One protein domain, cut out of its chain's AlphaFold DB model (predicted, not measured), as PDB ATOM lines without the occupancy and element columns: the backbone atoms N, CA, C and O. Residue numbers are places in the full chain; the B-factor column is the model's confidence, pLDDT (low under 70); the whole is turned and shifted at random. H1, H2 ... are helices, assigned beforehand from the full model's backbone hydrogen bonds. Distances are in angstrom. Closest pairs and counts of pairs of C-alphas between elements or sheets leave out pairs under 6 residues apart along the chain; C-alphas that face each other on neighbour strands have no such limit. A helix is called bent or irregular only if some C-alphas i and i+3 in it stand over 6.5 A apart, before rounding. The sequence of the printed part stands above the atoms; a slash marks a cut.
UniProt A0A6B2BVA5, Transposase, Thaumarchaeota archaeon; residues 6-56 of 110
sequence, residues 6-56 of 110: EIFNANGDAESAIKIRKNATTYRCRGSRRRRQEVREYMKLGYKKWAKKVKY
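Overview. This is residues 6 to 56 of the 110 residues of the protein "Transposase" of Thaumarchaeota archaeon (UniProt A0A6B2BVA5). One long helix, H2, kinks sharply into a lopsided V, and a long loop, residues 11 to 32, makes a wide arch whose residues 17 to 22 cross over H2. The short helix H1 sits near the first turn of H2, at the far side from the kink. The printed part has 51 residues, with two named helices in the order H1, H2 and no named strand; the class is all helix. The whole is compact, with a radius of gyration of the C-alphas of 10.6 A, and flat, spanning 27 by 24 by 13 A.

Along the chain. H1 is residues 6 to 10, beginning at C-alpha 6 at (0.372, -63.972, 13.992). Residues 11 to 32 hold no named element. H2 is residues 33 to 53, 20.4 A from first to last C-alpha, from C-alpha 33 at (4.478, -68.653, 23.136) to C-alpha 53 at (-10.209, -82.743, 22.746). H2 is irregular: C-alphas 44 and 47 are 9.3 A apart, and it has a kink of 118 degrees near residue 47.

Arrangement. H1 and H2 only just touch, with 3 pairs of C-alphas within 8 A. The closest C-alphas of the two are those of Phe 8 and Arg 35, 5.8 A apart, and H2 touches H1 with residues 34 to 35 alone. Their centres are 16.3 A apart. In H1 every O i to N i+4 pair is within hydrogen-bond range; in H2 14 of 17 are.

Size, cuts and confidence. The two C-alphas farthest apart are those of Arg 30 and Lys 52, at 28.2 A. The link from H1 to H2, 22 residues, is long. The C-alphas of its residues lie 5 to 15 A from the mean of the C-alphas. The printed part has no cut. The mean pLDDT of the printed part is 86.6, and residues 27 to 30 are under 70.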
ATOM      1  N   GLU A   6       1.315 -65.096  14.006       89.94
ATOM      2  CA  GLU A   6       0.372 -63.972  13.992       89.94
ATOM      3  C   GLU A   6      -1.044 -64.410  14.350       89.94
ATOM      4  O   GLU A   6      -1.659 -63.806  15.221       89.94
ATOM      5  N   ILE A   7      -1.531 -65.506  13.761       89.38
ATOM      6  CA  ILE A   7      -2.885 -66.005  14.026       89.38
ATOM      7  C   ILE A   7      -3.015 -66.467  15.478       89.38
ATOM      8  O   ILE A   7      -3.986 -66.127  16.146       89.38
ATOM      9  N   PHE A   8      -2.023 -67.189  16.008       88.94
ATOM     10  CA  PHE A   8      -2.046 -67.591  17.418       88.94
ATOM     11  C   PHE A   8      -1.946 -66.400  18.375       88.94
ATOM     12  O   PHE A   8      -2.530 -66.453  19.452       88.94
ATOM     13  N   ASN A   9      -1.227 -65.337  18.006       89.19
ATOM     14  CA  ASN A   9      -1.165 -64.119  18.813       89.19
ATOM     15  C   ASN A   9      -2.486 -63.335  18.756       89.19
ATOM     16  O   ASN A   9      -2.946 -62.856  19.786       89.19
ATOM     17  N   ALA A  10      -3.119 -63.259  17.583       89.94
ATOM     18  CA  ALA A  10      -4.412 -62.603  17.393       89.94
ATOM     19  C   ALA A  10      -5.564 -63.333  18.104       89.94
ATOM     20  O   ALA A  10      -6.554 -62.708  18.469       89.94
ATOM     21  N   ASN A  11      -5.432 -64.642  18.340       84.56
ATOM     22  CA  ASN A  11      -6.448 -65.441  19.032       84.56
ATOM     23  C   ASN A  11      -6.578 -65.108  20.536       84.56
ATOM     24  O   ASN A  11      -7.495 -65.609  21.186       84.56
ATOM     25  N   GLY A  12      -5.663 -64.307  21.102       81.38
ATOM     26  CA  GLY A  12      -5.724 -63.847  22.493       81.38
ATOM     27  C   GLY A  12      -5.776 -65.004  23.492       81.38
ATOM     28  O   GLY A  12      -4.909 -65.880  23.452       81.38
ATOM     29  N   ASP A  13      -6.820 -65.031  24.326       82.81
ATOM     30  CA  ASP A  13      -7.062 -66.053  25.357       82.81
ATOM     31  C   ASP A  13      -8.097 -67.121  24.957       82.81
ATOM     32  O   ASP A  13      -8.210 -68.152  25.616       82.81
ATOM     33  N   ALA A  14      -8.836 -66.927  23.858       84.06
ATOM     34  CA  ALA A  14      -9.863 -67.876  23.409       84.06
ATOM     35  C   ALA A  14      -9.234 -69.218  23.037       84.06
ATOM     36  O   ALA A  14      -8.181 -69.200  22.420       84.06
ATOM     37  N   GLU A  15      -9.839 -70.373  23.330       82.56
ATOM     38  CA  GLU A  15      -9.291 -71.688  22.944       82.56
ATOM     39  C   GLU A  15      -9.026 -71.795  21.431       82.56
ATOM     40  O   GLU A  15      -9.742 -71.211  20.616       82.56
ATOM     41  N   SER A  16      -7.975 -72.523  21.031       82.62
ATOM     42  CA  SER A  16      -7.631 -72.666  19.613       82.62
ATOM     43  C   SER A  16      -7.924 -74.074  19.104       82.62
ATOM     44  O   SER A  16      -7.465 -75.072  19.648       82.62
ATOM     45  N   ALA A  17      -8.672 -74.153  18.005       88.19
ATOM     46  CA  ALA A  17      -8.879 -75.381  17.239       88.19
ATOM     47  C   ALA A  17      -8.113 -75.314  15.903       88.19
ATOM     48  O   ALA A  17      -8.627 -75.676  14.842       88.19
ATOM     49  N   ILE A  18      -6.879 -74.796  15.931       89.88
ATOM     50  CA  ILE A  18      -6.036 -74.628  14.741       89.88
ATOM     51  C   ILE A  18      -5.188 -75.884  14.549       89.88
ATOM     52  O   ILE A  18      -4.346 -76.222  15.376       89.88
ATOM     53  N   LYS A  19      -5.385 -76.581  13.425       90.44
ATOM     54  CA  LYS A  19      -4.620 -77.791  13.111       90.44
ATOM     55  C   LYS A  19      -3.147 -77.458  12.874       90.44
ATOM     56  O   LYS A  19      -2.809 -76.749  11.926       90.44
ATOM     57  N   ILE A  20      -2.285 -78.050  13.696       91.00
ATOM     58  CA  ILE A  20      -0.832 -77.928  13.589       91.00
ATOM     59  C   ILE A  20      -0.305 -78.738  12.399       91.00
ATOM     60  O   ILE A  20      -0.772 -79.844  12.102       91.00
ATOM     61  N   ARG A  21       0.697 -78.196  11.699       86.31
ATOM     62  CA  ARG A  21       1.374 -78.901  10.597       86.31
ATOM     63  C   ARG A  21       2.131 -80.131  11.081       86.31
ATOM     64  O   ARG A  21       2.798 -80.101  12.108       86.31
ATOM     65  N   LYS A  22       2.116 -81.192  10.264       81.38
ATOM     66  CA  LYS A  22       2.828 -82.454  10.544       81.38
ATOM     67  C   LYS A  22       4.323 -82.243  10.823       81.38
ATOM     68  O   LYS A  22       4.869 -82.902  11.695       81.38
ATOM     69  N   ASN A  23       4.944 -81.291  10.123       81.75
ATOM     70  CA  ASN A  23       6.369 -80.967  10.250       81.75
ATOM     71  C   ASN A  23       6.619 -79.729  11.128       81.75
ATOM     72  O   ASN A  23       7.683 -79.116  11.041       81.75
ATOM     73  N   ALA A  24       5.635 -79.290  11.922       83.69
ATOM     74  CA  ALA A  24       5.876 -78.239  12.902       83.69
ATOM     75  C   ALA A  24       6.946 -78.722  13.888       83.69
ATOM     76  O   ALA A  24       6.956 -79.887  14.257       83.69
ATOM     77  N   THR A  25       7.856 -77.849  14.313       77.38
ATOM     78  CA  THR A  25       8.881 -78.187  15.311       77.38
ATOM     79  C   THR A  25       8.942 -77.087  16.348       77.38
ATOM     80  O   THR A  25       8.782 -75.920  16.012       77.38
ATOM     81  N   THR A  26       9.197 -77.420  17.608       76.56
ATOM     82  CA  THR A  26       9.368 -76.409  18.664       76.56
ATOM     83  C   THR A  26      10.791 -75.860  18.730       76.56
ATOM     84  O   THR A  26      10.996 -74.803  19.317       76.56
ATOM     85  N   TYR A  27      11.759 -76.557  18.123       66.06
ATOM     86  CA  TYR A  27      13.193 -76.259  18.199       66.06
ATOM     87  C   TYR A  27      13.574 -74.933  17.522       66.06
ATOM     88  O   TYR A  27      14.382 -74.183  18.054       66.06
ATOM     89  N   ARG A  28      12.939 -74.594  16.388       63.19
ATOM     90  CA  ARG A  28      13.178 -73.328  15.659       63.19
ATOM     91  C   ARG A  28      12.072 -72.284  15.846       63.19
ATOM     92  O   ARG A  28      12.051 -71.272  15.152       63.19
ATOM     93  N   CYS A  29      11.128 -72.510  16.760       62.00
ATOM     94  CA  CYS A  29      10.011 -71.589  16.965       62.00
ATOM     95  C   CYS A  29      10.426 -70.375  17.808       62.00
ATOM     96  O   CYS A  29      10.342 -70.404  19.035       62.00
ATOM     97  N   ARG A  30      10.818 -69.283  17.144       69.19
ATOM     98  CA  ARG A  30      10.818 -67.927  17.721       69.19
ATOM     99  C   ARG A  30       9.475 -67.244  17.407       69.19
ATOM    100  O   ARG A  30       8.877 -67.521  16.368       69.19
ATOM    101  N   GLY A  31       8.967 -66.414  18.321       81.62
ATOM    102  CA  GLY A  31       7.688 -65.700  18.167       81.62
ATOM    103  C   GLY A  31       6.631 -66.108  19.196       81.62
ATOM    104  O   GLY A  31       6.762 -65.786  20.375       81.62
ATOM    105  N   SER A  32       5.576 -66.815  18.778       87.00
ATOM    106  CA  SER A  32       4.395 -67.046  19.625       87.00
ATOM    107  C   SER A  32       4.632 -68.106  20.713       87.00
ATOM    108  O   SER A  32       4.919 -69.276  20.434       87.00
ATOM    109  N   ARG A  33       4.493 -67.714  21.992       87.81
ATOM    110  CA  ARG A  33       4.478 -68.653  23.136       87.81
ATOM    111  C   ARG A  33       3.303 -69.622  23.028       87.81
ATOM    112  O   ARG A  33       3.491 -70.819  23.234       87.81
ATOM    113  N   ARG A  34       2.140 -69.104  22.640       88.69
ATOM    114  CA  ARG A  34       0.907 -69.867  22.496       88.69
ATOM    115  C   ARG A  34       1.030 -70.958  21.439       88.69
ATOM    116  O   ARG A  34       0.830 -72.131  21.738       88.69
ATOM    117  N   ARG A  35       1.491 -70.604  20.235       89.19
ATOM    118  CA  ARG A  35       1.734 -71.588  19.172       89.19
ATOM    119  C   ARG A  35       2.672 -72.709  19.627       89.19
ATOM    120  O   ARG A  35       2.436 -73.873  19.330       89.19
ATOM    121  N   ARG A  36       3.737 -72.384  20.372       89.75
ATOM    122  CA  ARG A  36       4.666 -73.400  20.897       89.75
ATOM    123  C   ARG A  36       3.986 -74.391  21.840       89.75
ATOM    124  O   ARG A  36       4.334 -75.567  21.799       89.75
ATOM    125  N   GLN A  37       3.061 -73.939  22.682       89.44
ATOM    126  CA  GLN A  37       2.305 -74.817  23.581       89.44
ATOM    127  C   GLN A  37       1.394 -75.755  22.787       89.44
ATOM    128  O   GLN A  37       1.464 -76.966  22.979       89.44
ATOM    129  N   GLU A  38       0.654 -75.212  21.822       90.62
ATOM    130  CA  GLU A  38      -0.251 -75.971  20.949       90.62
ATOM    131  C   GLU A  38       0.499 -77.025  20.122       90.62
ATOM    132  O   GLU A  38       0.067 -78.170  20.022       90.62
ATOM    133  N   VAL A  39       1.689 -76.693  19.601       91.19
ATOM    134  CA  VAL A  39       2.549 -77.663  18.901       91.19
ATOM    135  C   VAL A  39       2.977 -78.803  19.833       91.19
ATOM    136  O   VAL A  39       2.895 -79.966  19.440       91.19
ATOM    137  N   ARG A  40       3.413 -78.502  21.066       90.69
ATOM    138  CA  ARG A  40       3.807 -79.538  22.046       90.69
ATOM    139  C   ARG A  40       2.635 -80.438  22.404       90.69
ATOM    140  O   ARG A  40       2.791 -81.653  22.476       90.69
ATOM    141  N   GLU A  41       1.474 -79.841  22.628       91.06
ATOM    142  CA  GLU A  41       0.264 -80.573  22.961       91.06
ATOM    143  C   GLU A  41      -0.187 -81.472  21.806       91.06
ATOM    144  O   GLU A  41      -0.426 -82.664  22.011       91.06
ATOM    145  N   TYR A  42      -0.224 -80.936  20.586       91.94
ATOM    146  CA  TYR A  42      -0.558 -81.689  19.383       91.94
ATOM    147  C   TYR A  42       0.384 -82.881  19.175       91.94
ATOM    148  O   TYR A  42      -0.075 -83.989  18.895       91.94
ATOM    149  N   MET A  43       1.695 -82.685  19.365       89.75
ATOM    150  CA  MET A  43       2.692 -83.762  19.291       89.75
ATOM    151  C   MET A  43       2.500 -84.816  20.383       89.75
ATOM    152  O   MET A  43       2.600 -86.006  20.097       89.75
ATOM    153  N   LYS A  44       2.200 -84.397  21.619       91.81
ATOM    154  CA  LYS A  44       1.993 -85.303  22.758       91.81
ATOM    155  C   LYS A  44       0.731 -86.155  22.601       91.81
ATOM    156  O   LYS A  44       0.737 -87.335  22.936       91.81
ATOM    157  N   LEU A  45      -0.368 -85.557  22.142       92.81
ATOM    158  CA  LEU A  45      -1.664 -86.229  22.022       92.81
ATOM    159  C   LEU A  45      -1.796 -87.035  20.722       92.81
ATOM    160  O   LEU A  45      -2.504 -88.046  20.693       92.81
ATOM    161  N   GLY A  46      -1.148 -86.581  19.648       92.19
ATOM    162  CA  GLY A  46      -1.406 -87.051  18.291       92.19
ATOM    163  C   GLY A  46      -2.769 -86.585  17.756       92.19
ATOM    164  O   GLY A  46      -3.659 -86.167  18.502       92.19
ATOM    165  N   TYR A  47      -2.958 -86.685  16.436       91.31
ATOM    166  CA  TYR A  47      -4.104 -86.071  15.745       91.31
ATOM    167  C   TYR A  47      -5.471 -86.503  16.293       91.31
ATOM    168  O   TYR A  47      -6.301 -85.647  16.580       91.31
ATOM    169  N   LYS A  48      -5.719 -87.810  16.468       93.44
ATOM    170  CA  LYS A  48      -7.047 -88.316  16.868       93.44
ATOM    171  C   LYS A  48      -7.476 -87.803  18.248       93.44
ATOM    172  O   LYS A  48      -8.601 -87.330  18.403       93.44
ATOM    173  N   LYS A  49      -6.585 -87.877  19.247       95.31
ATOM    174  CA  LYS A  49      -6.884 -87.424  20.617       95.31
ATOM    175  C   LYS A  49      -7.005 -85.904  20.678       95.31
ATOM    176  O   LYS A  49      -7.948 -85.407  21.285       95.31
ATOM    177  N   TRP A  50      -6.109 -85.184  20.000       94.25
ATOM    178  CA  TRP A  50      -6.184 -83.728  19.889       94.25
ATOM    179  C   TRP A  50      -7.499 -83.277  19.235       94.25
ATOM    180  O   TRP A  50      -8.215 -82.465  19.809       94.25
ATOM    181  N   ALA A  51      -7.877 -83.869  18.097       93.00
ATOM    182  CA  ALA A  51      -9.088 -83.507  17.360       93.00
ATOM    183  C   ALA A  51     -10.364 -83.742  18.178       93.00
ATOM    184  O   ALA A  51     -11.292 -82.938  18.102       93.00
ATOM    185  N   LYS A  52     -10.403 -84.812  18.986       93.88
ATOM    186  CA  LYS A  52     -11.498 -85.059  19.931       93.88
ATOM    187  C   LYS A  52     -11.511 -84.022  21.058       93.88
ATOM    188  O   LYS A  52     -12.576 -83.497  21.363       93.88
ATOM    189  N   LYS A  53     -10.345 -83.709  21.642       92.75
ATOM    190  CA  LYS A  53     -10.209 -82.743  22.746       92.75
ATOM    191  C   LYS A  53     -10.713 -81.355  22.347       92.75
ATOM    192  O   LYS A  53     -11.569 -80.812  23.030       92.75
ATOM    193  N   VAL A  54     -10.232 -80.818  21.226       91.00
ATOM    194  CA  VAL A  54     -10.590 -79.461  20.759       91.00
ATOM    195  C   VAL A  54     -11.872 -79.432  19.921       91.00
ATOM    196  O   VAL A  54     -12.193 -78.418  19.308       91.00
ATOM    197  N   LYS A  55     -12.582 -80.567  19.828       92.31
ATOM    198  CA  LYS A  55     -13.782 -80.744  18.998       92.31
ATOM    199  C   LYS A  55     -13.580 -80.267  17.552       92.31
ATOM    200  O   LYS A  55     -14.480 -79.693  16.945       92.31
ATOM    201  N   TYR A  56     -12.411 -80.550  16.967       91.00
ATOM    202  CA  TYR A  56     -12.004 -80.059  15.642       91.00
ATOM    203  C   TYR A  56     -13.014 -80.400  14.532       91.00
ATOM    204  O   TYR A  56     -13.158 -79.651  13.569       91.00
TER     205      TYR A  56